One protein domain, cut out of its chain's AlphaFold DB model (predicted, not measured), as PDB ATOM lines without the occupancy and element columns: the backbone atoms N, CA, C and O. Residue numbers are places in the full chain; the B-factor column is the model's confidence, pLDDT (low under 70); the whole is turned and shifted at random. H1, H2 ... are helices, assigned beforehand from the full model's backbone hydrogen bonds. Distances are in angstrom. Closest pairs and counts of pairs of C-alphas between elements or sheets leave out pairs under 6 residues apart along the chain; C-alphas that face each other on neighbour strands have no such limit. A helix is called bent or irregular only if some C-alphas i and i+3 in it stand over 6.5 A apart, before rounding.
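What this domain is: This is residues 240 to 324 of the 332 residues of the protein "DUF115 domain-containing protein" of Spirochaeta sp (UniProt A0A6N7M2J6). Two long helices, H1 and H3, run side by side in opposite ways at a shallow tilt, and a shorter helix, H2, folds back beside the second half of H1, away from H3. H1 packs on both of the others, while a long loop, residues 284 to 300, spans from H2 across to H3. The printed part has 85 residues with three named helices, in the order H1, H2, H3, and no named strand, and its class is all helix. The whole is compact, with a radius of gyration of the C-alphas of 13.5 A, yet elongated in outline, spanning 43 by 25 by 18 A.

How they stand to each other: H1, residues 240 to 265, is the longest helix by residues. It touches H3, residues 301 to 322, with 21 pairs of C-alphas within 8 A. The closest C-alphas of the two, those of Ile 250 and His 315, are 5.8 A apart. Their lines stand at a shallow tilt of 28 degrees and they run opposite ways, with centres 9.3 A apart. H1 also touches H2, residues 272 to 283, with its residues 252 to 263 alone. The closest C-alphas there, those of Gly 259 and Leu 278, are 6.5 A apart. H1 and H2 form a helical hairpin, running opposite ways at a shallow tilt of 26 degrees. H2 and H3 are apart, with no C-alpha of the one within 8 A of the other. In H1 and H3 every O i to N i+4 pair is within hydrogen-bond range; in H2 it is 6 of 8.

Where its parts are: H1 has 26 residues and measures 37.5 A from its first to its last C-alpha; it begins at C-alpha 240, at (-18.781, -8.696, 5.291). H3 has 22 residues and measures 31.0 A; it ends at C-alpha 322, at (-11.386, -0.878, 2.061). H2 has 12 residues and measures 17.2 A, beginning at C-alpha 272, at (-27.618, 12.338, -26.913). H2 is neither bent nor irregular, but only just: C-alphas 277 and 280 are 6.3 A apart.

The domain as a whole: The two C-alphas farthest apart, those of Ser 240 and Asp 268, are 44.0 A apart, while those of the first and last printed residues, Ser 240 and Arg 324, are 13.3 A apart. The printed part has no cut. The link from H1 to H2 is short, with 6 residues, and the link from H2 to H3 is long, with 17. The mean pLDDT of the printed part is 86.5; the model's confidence is low, under 70, at residues 267 to 276 and at residue 295.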
ATOM      1  N   SER A 240     -18.341  -8.244   6.616       90.94
ATOM      2  CA  SER A 240     -18.781  -8.696   5.291       90.94
ATOM      3  C   SER A 240     -19.736  -7.711   4.613       90.94
ATOM      4  O   SER A 240     -19.590  -7.451   3.422       90.94
ATOM      5  N   SER A 241     -20.681  -7.125   5.354       93.12
ATOM      6  CA  SER A 241     -21.578  -6.088   4.833       93.12
ATOM      7  C   SER A 241     -20.807  -4.824   4.458       93.12
ATOM      8  O   SER A 241     -21.066  -4.242   3.405       93.12
ATOM      9  N   ILE A 242     -19.840  -4.413   5.290       92.88
ATOM     10  CA  ILE A 242     -18.997  -3.239   5.018       92.88
ATOM     11  C   ILE A 242     -18.155  -3.463   3.755       92.88
ATOM     12  O   ILE A 242     -18.141  -2.601   2.877       92.88
ATOM     13  N   ASP A 243     -17.491  -4.617   3.637       93.75
ATOM     14  CA  ASP A 243     -16.703  -4.991   2.454       93.75
ATOM     15  C   ASP A 243     -17.577  -5.028   1.190       93.75
ATOM     16  O   ASP A 243     -17.248  -4.371   0.199       93.75
ATOM     17  N   LYS A 244     -18.740  -5.694   1.252       94.62
ATOM     18  CA  LYS A 244     -19.706  -5.772   0.147       94.62
ATOM     19  C   LYS A 244     -20.153  -4.387  -0.318       94.62
ATOM     20  O   LYS A 244     -20.135  -4.120  -1.521       94.62
ATOM     21  N   LEU A 245     -20.538  -3.505   0.610       95.50
ATOM     22  CA  LEU A 245     -20.954  -2.144   0.274       95.50
ATOM     23  C   LEU A 245     -19.802  -1.372  -0.372       95.50
ATOM     24  O   LEU A 245     -19.978  -0.808  -1.446       95.50
ATOM     25  N   LEU A 246     -18.621  -1.359   0.250       95.31
ATOM     26  CA  LEU A 246     -17.485  -0.581  -0.245       95.31
ATOM     27  C   LEU A 246     -17.038  -1.033  -1.634       95.31
ATOM     28  O   LEU A 246     -16.812  -0.186  -2.494       95.31
ATOM     29  N   ARG A 247     -16.957  -2.344  -1.881       95.88
ATOM     30  CA  ARG A 247     -16.646  -2.889  -3.212       95.88
ATOM     31  C   ARG A 247     -17.711  -2.514  -4.238       95.88
ATOM     32  O   ARG A 247     -17.363  -2.108  -5.344       95.88
ATOM     33  N   GLY A 248     -18.988  -2.596  -3.861       95.56
ATOM     34  CA  GLY A 248     -20.102  -2.179  -4.709       95.56
ATOM     35  C   GLY A 248     -20.041  -0.695  -5.078       95.56
ATOM     36  O   GLY A 248     -20.164  -0.352  -6.252       95.56
ATOM     37  N   GLU A 249     -19.799   0.188  -4.106       95.81
ATOM     38  CA  GLU A 249     -19.685   1.630  -4.354       95.81
ATOM     39  C   GLU A 249     -18.433   1.977  -5.176       95.81
ATOM     40  O   GLU A 249     -18.514   2.816  -6.069       95.81
ATOM     41  N   ILE A 250     -17.292   1.318  -4.930       96.88
ATOM     42  CA  ILE A 250     -16.076   1.485  -5.743       96.88
ATOM     43  C   ILE A 250     -16.362   1.126  -7.203       96.88
ATOM     44  O   ILE A 250     -16.097   1.941  -8.081       96.88
ATOM     45  N   HIS A 251     -16.985  -0.026  -7.458       96.25
ATOM     46  CA  HIS A 251     -17.319  -0.450  -8.816       96.25
ATOM     47  C   HIS A 251     -18.263   0.538  -9.524       96.25
ATOM     48  O   HIS A 251     -18.027   0.920 -10.669       96.25
ATOM     49  N   ARG A 252     -19.310   1.024  -8.838       95.38
ATOM     50  CA  ARG A 252     -20.211   2.051  -9.397       95.38
ATOM     51  C   ARG A 252     -19.463   3.339  -9.743       95.38
ATOM     52  O   ARG A 252     -19.716   3.929 -10.791       95.38
ATOM     53  N   LEU A 253     -18.536   3.762  -8.882       96.62
ATOM     54  CA  LEU A 253     -17.699   4.935  -9.130       96.62
ATOM     55  C   LEU A 253     -16.778   4.731 -10.335       96.62
ATOM     56  O   LEU A 253     -16.648   5.656 -11.127       96.62
ATOM     57  N   GLU A 254     -16.171   3.557 -10.508       96.12
ATOM     58  CA  GLU A 254     -15.340   3.238 -11.678       96.12
ATOM     59  C   GLU A 254     -16.141   3.338 -12.981       96.12
ATOM     60  O   GLU A 254     -15.704   4.009 -13.920       96.12
ATOM     61  N   VAL A 255     -17.340   2.744 -13.011       94.25
ATOM     62  CA  VAL A 255     -18.254   2.806 -14.163       94.25
ATOM     63  C   VAL A 255     -18.624   4.255 -14.487       94.25
ATOM     64  O   VAL A 255     -18.515   4.671 -15.640       94.25
ATOM     65  N   VAL A 256     -18.998   5.050 -13.481       93.38
ATOM     66  CA  VAL A 256     -19.343   6.468 -13.671       93.38
ATOM     67  C   VAL A 256     -18.134   7.282 -14.126       93.38
ATOM     68  O   VAL A 256     -18.239   8.035 -15.086       93.38
ATOM     69  N   ILE A 257     -16.968   7.119 -13.500       94.94
ATOM     70  CA  ILE A 257     -15.737   7.824 -13.887       94.94
ATOM     71  C   ILE A 257     -15.390   7.531 -15.351       94.94
ATOM     72  O   ILE A 257     -15.052   8.456 -16.092       94.94
ATOM     73  N   GLN A 258     -15.477   6.267 -15.773       92.44
ATOM     74  CA  GLN A 258     -15.196   5.880 -17.151       92.44
ATOM     75  C   GLN A 258     -16.243   6.434 -18.124       92.44
ATOM     76  O   GLN A 258     -15.873   6.943 -19.183       92.44
ATOM     77  N   GLY A 259     -17.526   6.401 -17.747       89.69
ATOM     78  CA  GLY A 259     -18.618   6.989 -18.523       89.69
ATOM     79  C   GLY A 259     -18.425   8.488 -18.752       89.69
ATOM     80  O   GLY A 259     -18.429   8.935 -19.895       89.69
ATOM     81  N   ILE A 260     -18.132   9.250 -17.690       90.00
ATOM     82  CA  ILE A 260     -17.891  10.698 -17.789       90.00
ATOM     83  C   ILE A 260     -16.659  10.997 -18.650       90.00
ATOM     84  O   ILE A 260     -16.692  11.899 -19.480       90.00
ATOM     85  N   LYS A 261     -15.553  10.259 -18.483       89.69
ATOM     86  CA  LYS A 261     -14.348  10.460 -19.310       89.69
ATOM     87  C   LYS A 261     -14.619  10.218 -20.792       89.69
ATOM     88  O   LYS A 261     -14.106  10.955 -21.626       89.69
ATOM     89  N   THR A 262     -15.405   9.192 -21.099       86.75
ATOM     90  CA  THR A 262     -15.789   8.849 -22.471       86.75
ATOM     91  C   THR A 262     -16.629   9.978 -23.073       86.75
ATOM     92  O   THR A 262     -16.260  10.510 -24.115       86.75
ATOM     93  N   ASP A 263     -17.658  10.442 -22.360       83.00
ATOM     94  CA  ASP A 263     -18.506  11.572 -22.775       83.00
ATOM     95  C   ASP A 263     -17.697  12.870 -22.985       83.00
ATOM     96  O   ASP A 263     -17.797  13.527 -24.018       83.00
ATOM     97  N   LEU A 264     -16.784  13.196 -22.063       82.56
ATOM     98  CA  LEU A 264     -15.928  14.385 -22.166       82.56
ATOM     99  C   LEU A 264     -14.933  14.343 -23.334       82.56
ATOM    100  O   LEU A 264     -14.542  15.415 -23.812       82.56
ATOM    101  N   ASN A 265     -14.511  13.146 -23.753       79.06
ATOM    102  CA  ASN A 265     -13.618  12.924 -24.893       79.06
ATOM    103  C   ASN A 265     -14.371  12.911 -26.232       79.06
ATOM    104  O   ASN A 265     -13.767  13.187 -27.263       79.06
ATOM    105  N   HIS A 266     -15.672  12.613 -26.218       72.69
ATOM    106  CA  HIS A 266     -16.543  12.616 -27.397       72.69
ATOM    107  C   HIS A 266     -17.401  13.884 -27.516       72.69
ATOM    108  O   HIS A 266     -18.244  13.953 -28.403       72.69
ATOM    109  N   ALA A 267     -17.163  14.901 -26.679       59.06
ATOM    110  CA  ALA A 267     -17.964  16.126 -26.592       59.06
ATOM    111  C   ALA A 267     -18.043  16.966 -27.890       59.06
ATOM    112  O   ALA A 267     -18.896  17.848 -27.973       59.06
ATOM    113  N   ASP A 268     -17.209  16.685 -28.899       53.81
ATOM    114  CA  ASP A 268     -17.301  17.286 -30.241       53.81
ATOM    115  C   ASP A 268     -18.335  16.584 -31.152       53.81
ATOM    116  O   ASP A 268     -18.721  17.115 -32.192       53.81
ATOM    117  N   ALA A 269     -18.836  15.409 -30.757       52.22
ATOM    118  CA  ALA A 269     -19.926  14.693 -31.405       52.22
ATOM    119  C   ALA A 269     -21.147  14.709 -30.474       52.22
ATOM    120  O   ALA A 269     -21.200  13.979 -29.489       52.22
ATOM    121  N   ALA A 270     -22.130  15.555 -30.779       50.41
ATOM    122  CA  ALA A 270     -23.371  15.724 -30.022       50.41
ATOM    123  C   ALA A 270     -24.266  14.459 -30.028       50.41
ATOM    124  O   ALA A 270     -25.339  14.444 -30.626       50.41
ATOM    125  N   ASN A 271     -23.836  13.378 -29.375       54.19
ATOM    126  CA  ASN A 271     -24.589  12.133 -29.270       54.19
ATOM    127  C   ASN A 271     -25.367  12.086 -27.951       54.19
ATOM    128  O   ASN A 271     -24.855  11.687 -26.907       54.19
ATOM    129  N   SER A 272     -26.656  12.422 -28.024       57.94
ATOM    130  CA  SER A 272     -27.618  12.338 -26.913       57.94
ATOM    131  C   SER A 272     -27.705  10.948 -26.256       57.94
ATOM    132  O   SER A 272     -28.023  10.844 -25.074       57.94
ATOM    133  N   ARG A 273     -27.379   9.871 -26.989       60.09
ATOM    134  CA  ARG A 273     -27.486   8.477 -26.516       60.09
ATOM    135  C   ARG A 273     -26.529   8.102 -25.384       60.09
ATOM    136  O   ARG A 273     -26.893   7.269 -24.556       60.09
ATOM    137  N   ASP A 274     -25.322   8.663 -25.342       64.06
ATOM    138  CA  ASP A 274     -24.367   8.344 -24.270       64.06
ATOM    139  C   ASP A 274     -24.707   9.113 -22.985       64.06
ATOM    140  O   ASP A 274     -24.606   8.571 -21.882       64.06
ATOM    141  N   GLN A 275     -25.260  10.320 -23.132       63.47
ATOM    142  CA  GLN A 275     -25.795  11.111 -22.025       63.47
ATOM    143  C   GLN A 275     -27.039  10.462 -21.395       63.47
ATOM    144  O   GLN A 275     -27.131  10.381 -20.169       63.47
ATOM    145  N   GLU A 276     -27.948   9.907 -22.208       68.38
ATOM    146  CA  GLU A 276     -29.114   9.138 -21.733       68.38
ATOM    147  C   GLU A 276     -28.722   7.913 -20.888       68.38
ATOM    148  O   GLU A 276     -29.459   7.522 -19.984       68.38
ATOM    149  N   ARG A 277     -27.550   7.316 -21.138       76.69
ATOM    150  CA  ARG A 277     -27.043   6.165 -20.370       76.69
ATOM    151  C   ARG A 277     -26.353   6.566 -19.069       76.69
ATOM    152  O   ARG A 277     -26.340   5.781 -18.122       76.69
ATOM    153  N   LEU A 278     -25.776   7.765 -19.012       82.94
ATOM    154  CA  LEU A 278     -25.000   8.236 -17.865       82.94
ATOM    155  C   LEU A 278     -25.878   8.809 -16.748       82.94
ATOM    156  O   LEU A 278     -25.581   8.594 -15.574       82.94
ATOM    157  N   ILE A 279     -26.972   9.493 -17.095       83.12
ATOM    158  CA  ILE A 279     -27.886  10.099 -16.113       83.12
ATOM    159  C   ILE A 279     -28.431   9.059 -15.114       83.12
ATOM    160  O   ILE A 279     -28.268   9.284 -13.915       83.12
ATOM    161  N   PRO A 280     -28.968   7.891 -15.531       87.06
ATOM    162  CA  PRO A 280     -29.441   6.874 -14.588       87.06
ATOM    163  C   PRO A 280     -28.348   6.358 -13.642       87.06
ATOM    164  O   PRO A 280     -28.619   6.050 -12.484       87.06
ATOM    165  N   LEU A 281     -27.096   6.284 -14.109       86.31
ATOM    166  CA  LEU A 281     -25.958   5.884 -13.274       86.31
ATOM    167  C   LEU A 281     -25.606   6.960 -12.242       86.31
ATOM    168  O   LEU A 281     -25.251   6.633 -11.110       86.31
ATOM    169  N   LEU A 282     -25.711   8.237 -12.616       89.12
ATOM    170  CA  LEU A 282     -25.512   9.352 -11.695       89.12
ATOM    171  C   LEU A 282     -26.618   9.425 -10.651       89.12
ATOM    172  O   LEU A 282     -26.309   9.625  -9.483       89.12
ATOM    173  N   GLU A 283     -27.873   9.186 -11.027       89.50
ATOM    174  CA  GLU A 283     -28.988   9.139 -10.075       89.50
ATOM    175  C   GLU A 283     -28.797   8.084  -8.974       89.50
ATOM    176  O   GLU A 283     -29.355   8.228  -7.885       89.50
ATOM    177  N   GLU A 284     -28.017   7.028  -9.227       91.19
ATOM    178  CA  GLU A 284     -27.637   6.041  -8.211       91.19
ATOM    179  C   GLU A 284     -26.598   6.563  -7.208       91.19
ATOM    180  O   GLU A 284     -26.503   6.051  -6.088       91.19
ATOM    181  N   LEU A 285     -25.830   7.587  -7.573       93.88
ATOM    182  CA  LEU A 285     -24.724   8.152  -6.797       93.88
ATOM    183  C   LEU A 285     -24.996   9.616  -6.418       93.88
ATOM    184  O   LEU A 285     -24.159  10.499  -6.613       93.88
ATOM    185  N   ASP A 286     -26.172   9.857  -5.844       91.69
ATOM    186  CA  ASP A 286     -26.664  11.169  -5.406       91.69
ATOM    187  C   ASP A 286     -25.653  12.007  -4.594       91.69
ATOM    188  O   ASP A 286     -25.489  13.211  -4.809       91.69
ATOM    189  N   TYR A 287     -24.883  11.367  -3.717       91.44
ATOM    190  CA  TYR A 287     -23.855  12.007  -2.896       91.44
ATOM    191  C   TYR A 287     -22.731  12.697  -3.696       91.44
ATOM    192  O   TYR A 287     -21.962  13.471  -3.120       91.44
ATOM    193  N   LEU A 288     -22.606  12.447  -5.004       94.00
ATOM    194  CA  LEU A 288     -21.599  13.081  -5.858       94.00
ATOM    195  C   LEU A 288     -21.922  14.527  -6.234       94.00
ATOM    196  O   LEU A 288     -20.993  15.280  -6.531       94.00
ATOM    197  N   TYR A 289     -23.199  14.909  -6.218       91.69
ATOM    198  CA  TYR A 289     -23.653  16.204  -6.735       91.69
ATOM    199  C   TYR A 289     -24.651  16.928  -5.832       91.69
ATOM    200  O   TYR A 289     -24.880  18.111  -6.036       91.69
ATOM    201  N   LEU A 290     -25.206  16.296  -4.791       89.19
ATOM    202  CA  LEU A 290     -26.169  16.949  -3.885       89.19
ATOM    203  C   LEU A 290     -25.644  18.188  -3.138       89.19
ATOM    204  O   LEU A 290     -26.422  18.933  -2.554       89.19
ATOM    205  N   HIS A 291     -24.331  18.401  -3.126       87.25
ATOM    206  CA  HIS A 291     -23.701  19.588  -2.543       87.25
ATOM    207  C   HIS A 291     -23.498  20.719  -3.561       87.25
ATOM    208  O   HIS A 291     -22.924  21.755  -3.225       87.25
ATOM    209  N   PHE A 292     -23.913  20.511  -4.808       91.25
ATOM    210  CA  PHE A 292     -23.882  21.528  -5.841       91.25
ATOM    211  C   PHE A 292     -25.092  22.466  -5.715       91.25
ATOM    212  O   PHE A 292     -26.130  22.064  -5.187       91.25
ATOM    213  N   PRO A 293     -24.977  23.727  -6.171       85.75
ATOM    214  CA  PRO A 293     -26.094  24.668  -6.145       85.75
ATOM    215  C   PRO A 293     -27.203  24.309  -7.146       85.75
ATOM    216  O   PRO A 293     -28.334  24.766  -6.984       85.75
ATOM    217  N   GLU A 294     -26.902  23.520  -8.183       85.25
ATOM    218  CA  GLU A 294     -27.889  23.105  -9.176       85.25
ATOM    219  C   GLU A 294     -28.871  22.062  -8.614       85.25
ATOM    220  O   GLU A 294     -28.486  21.071  -7.997       85.25
ATOM    221  N   LEU A 295     -30.168  22.263  -8.873       68.44
ATOM    222  CA  LEU A 295     -31.257  21.414  -8.363       68.44
ATOM    223  C   LEU A 295     -31.485  20.134  -9.181       68.44
ATOM    224  O   LEU A 295     -32.283  19.283  -8.786       68.44
ATOM    225  N   LYS A 296     -30.849  20.017 -10.349       79.31
ATOM    226  CA  LYS A 296     -31.013  18.900 -11.284       79.31
ATOM    227  C   LYS A 296     -29.657  18.480 -11.837       79.31
ATOM    228  O   LYS A 296     -28.719  19.272 -11.863       79.31
ATOM    229  N   LEU A 297     -29.580  17.229 -12.283       82.81
ATOM    230  CA  LEU A 297     -28.457  16.758 -13.083       82.81
ATOM    231  C   LEU A 297     -28.430  17.537 -14.400       82.81
ATOM    232  O   LEU A 297     -29.442  17.616 -15.098       82.81
ATOM    233  N   GLU A 298     -27.274  18.096 -14.730       80.44
ATOM    234  CA  GLU A 298     -27.043  18.795 -15.989       80.44
ATOM    235  C   GLU A 298     -26.003  18.032 -16.807       80.44
ATOM    236  O   GLU A 298     -25.029  17.512 -16.267       80.44
ATOM    237  N   SER A 299     -26.177  17.981 -18.126       75.88
ATOM    238  CA  SER A 299     -25.229  17.323 -19.034       75.88
ATOM    239  C   SER A 299     -24.135  18.262 -19.553       75.88
ATOM    240  O   SER A 299     -23.369  17.901 -20.444       75.88
ATOM    241  N   ASN A 300     -24.034  19.488 -19.025       82.81
ATOM    242  CA  ASN A 300     -23.017  20.425 -19.487       82.81
ATOM    243  C   ASN A 300     -21.617  20.055 -18.972       82.81
ATOM    244  O   ASN A 300     -21.428  19.514 -17.880       82.81
ATOM    245  N   ARG A 301     -20.603  20.391 -19.774       83.94
ATOM    246  CA  ARG A 301     -19.202  20.056 -19.492       83.94
ATOM    247  C   ARG A 301     -18.722  20.535 -18.107       83.94
ATOM    248  O   ARG A 301     -18.101  19.728 -17.412       83.94
ATOM    249  N   PRO A 302     -18.986  21.784 -17.661       88.94
ATOM    250  CA  PRO A 302     -18.594  22.227 -16.320       88.94
ATOM    251  C   PRO A 302     -19.182  21.371 -15.194       88.94
ATOM    252  O   PRO A 302     -18.452  20.993 -14.275       88.94
ATOM    253  N   TYR A 303     -20.468  21.029 -15.275       89.56
ATOM    254  CA  TYR A 303     -21.145  20.179 -14.301       89.56
ATOM    255  C   TYR A 303     -20.494  18.795 -14.234       89.56
ATOM    256  O   TYR A 303     -20.068  18.351 -13.164       89.56
ATOM    257  N   MET A 304     -20.307  18.157 -15.392       89.44
ATOM    258  CA  MET A 304     -19.714  16.823 -15.501       89.44
ATOM    259  C   MET A 304     -18.279  16.761 -14.966       89.44
ATOM    260  O   MET A 304     -17.907  15.791 -14.303       89.44
ATOM    261  N   LEU A 305     -17.478  17.814 -15.164       91.56
ATOM    262  CA  LEU A 305     -16.136  17.915 -14.583       91.56
ATOM    263  C   LEU A 305     -16.163  17.973 -13.047       91.56
ATOM    264  O   LEU A 305     -15.322  17.343 -12.397       91.56
ATOM    265  N   ARG A 306     -17.130  18.681 -12.448       93.62
ATOM    266  CA  ARG A 306     -17.292  18.713 -10.985       93.62
ATOM    267  C   ARG A 306     -17.741  17.360 -10.444       93.62
ATOM    268  O   ARG A 306     -17.168  16.891  -9.462       93.62
ATOM    269  N   VAL A 307     -18.706  16.709 -11.100       94.12
ATOM    270  CA  VAL A 307     -19.138  15.348 -10.735       94.12
ATOM    271  C   VAL A 307     -17.957  14.380 -10.807       94.12
ATOM    272  O   VAL A 307     -17.728  13.624  -9.865       94.12
ATOM    273  N   LEU A 308     -17.158  14.441 -11.877       95.19
ATOM    274  CA  LEU A 308     -15.957  13.620 -12.041       95.19
ATOM    275  C   LEU A 308     -14.955  13.847 -10.903       95.19
ATOM    276  O   LEU A 308     -14.424  12.885 -10.346       95.19
ATOM    277  N   HIS A 309     -14.710  15.103 -10.525       96.12
ATOM    278  CA  HIS A 309     -13.835  15.432  -9.402       96.12
ATOM    279  C   HIS A 309     -14.346  14.831  -8.078       96.12
ATOM    280  O   HIS A 309     -13.571  14.209  -7.338       96.12
ATOM    281  N   SER A 310     -15.647  14.958  -7.795       96.00
ATOM    282  CA  SER A 310     -16.293  14.329  -6.635       96.00
ATOM    283  C   SER A 310     -16.159  12.806  -6.673       96.00
ATOM    284  O   SER A 310     -15.752  12.201  -5.679       96.00
ATOM    285  N   ALA A 311     -16.409  12.183  -7.829       96.75
ATOM    286  CA  ALA A 311     -16.335  10.737  -8.016       96.75
ATOM    287  C   ALA A 311     -14.922  10.198  -7.770       96.75
ATOM    288  O   ALA A 311     -14.742   9.274  -6.978       96.75
ATOM    289  N   VAL A 312     -13.899  10.823  -8.364       97.62
ATOM    290  CA  VAL A 312     -12.487  10.454  -8.159       97.62
ATOM    291  C   VAL A 312     -12.079  10.624  -6.694       97.62
ATOM    292  O   VAL A 312     -11.357   9.788  -6.142       97.62
ATOM    293  N   THR A 313     -12.545  11.689  -6.037       96.88
ATOM    294  CA  THR A 313     -12.265  11.938  -4.618       96.88
ATOM    295  C   THR A 313     -12.893  10.867  -3.727       96.88
ATOM    296  O   THR A 313     -12.205  10.304  -2.871       96.88
ATOM    297  N   CYS A 314     -14.171  10.542  -3.940       96.19
ATOM    298  CA  CYS A 314     -14.855   9.470  -3.220       96.19
ATOM    299  C   CYS A 314     -14.198   8.113  -3.484       96.19
ATOM    300  O   CYS A 314     -13.889   7.407  -2.529       96.19
ATOM    301  N   HIS A 315     -13.875   7.790  -4.737       97.56
ATOM    302  CA  HIS A 315     -13.211   6.541  -5.113       97.56
ATOM    303  C   HIS A 315     -11.898   6.341  -4.343       97.56
ATOM    304  O   HIS A 315     -11.688   5.303  -3.709       97.56
ATOM    305  N   LYS A 316     -11.036   7.368  -4.306       97.00
ATOM    306  CA  LYS A 316      -9.784   7.343  -3.527       97.00
ATOM    307  C   LYS A 316     -10.035   7.117  -2.033       97.00
ATOM    308  O   LYS A 316      -9.291   6.371  -1.393       97.00
ATOM    309  N   ARG A 317     -11.064   7.756  -1.462       95.19
ATOM    310  CA  ARG A 317     -11.428   7.599  -0.041       95.19
ATOM    311  C   ARG A 317     -11.931   6.189   0.260       95.19
ATOM    312  O   ARG A 317     -11.425   5.577   1.196       95.19
ATOM    313  N   LEU A 318     -12.865   5.665  -0.535       95.25
ATOM    314  CA  LEU A 318     -13.437   4.333  -0.334       95.25
ATOM    315  C   LEU A 318     -12.390   3.231  -0.524       95.25
ATOM    316  O   LEU A 318     -12.312   2.332   0.304       95.25
ATOM    317  N   THR A 319     -11.512   3.354  -1.522       95.38
ATOM    318  CA  THR A 319     -10.397   2.409  -1.733       95.38
ATOM    319  C   THR A 319      -9.460   2.374  -0.522       95.38
ATOM    320  O   THR A 319      -9.083   1.306  -0.036       95.38
ATOM    321  N   ARG A 320      -9.121   3.548   0.033       94.69
ATOM    322  CA  ARG A 320      -8.311   3.638   1.255       94.69
ATOM    323  C   ARG A 320      -9.031   3.026   2.460       94.69
ATOM    324  O   ARG A 320      -8.380   2.384   3.277       94.69
ATOM    325  N   LEU A 321     -10.342   3.223   2.592       91.19
ATOM    326  CA  LEU A 321     -11.128   2.612   3.669       91.19
ATOM    327  C   LEU A 321     -11.173   1.087   3.544       91.19
ATOM    328  O   LEU A 321     -10.936   0.406   4.536       91.19
ATOM    329  N   LEU A 322     -11.382   0.560   2.334       91.25
ATOM    330  CA  LEU A 322     -11.386  -0.878   2.061       91.25
ATOM    331  C   LEU A 322     -10.062  -1.533   2.486       91.25
ATOM    332  O   LEU A 322     -10.076  -2.564   3.147       91.25
ATOM    333  N   SER A 323      -8.921  -0.883   2.217       89.38
ATOM    334  CA  SER A 323      -7.594  -1.380   2.632       89.38
ATOM    335  C   SER A 323      -7.376  -1.448   4.152       89.38
ATOM    336  O   SER A 323      -6.420  -2.069   4.608       89.38
ATOM    337  N   ARG A 324      -8.238  -0.794   4.943       87.00
ATOM    338  CA  ARG A 324      -8.147  -0.732   6.409       87.00
ATOM    339  C   ARG A 324      -9.085  -1.702   7.114       87.00
ATOM    340  O   ARG A 324      -9.020  -1.784   8.338       87.00
TER     341      ARG A 324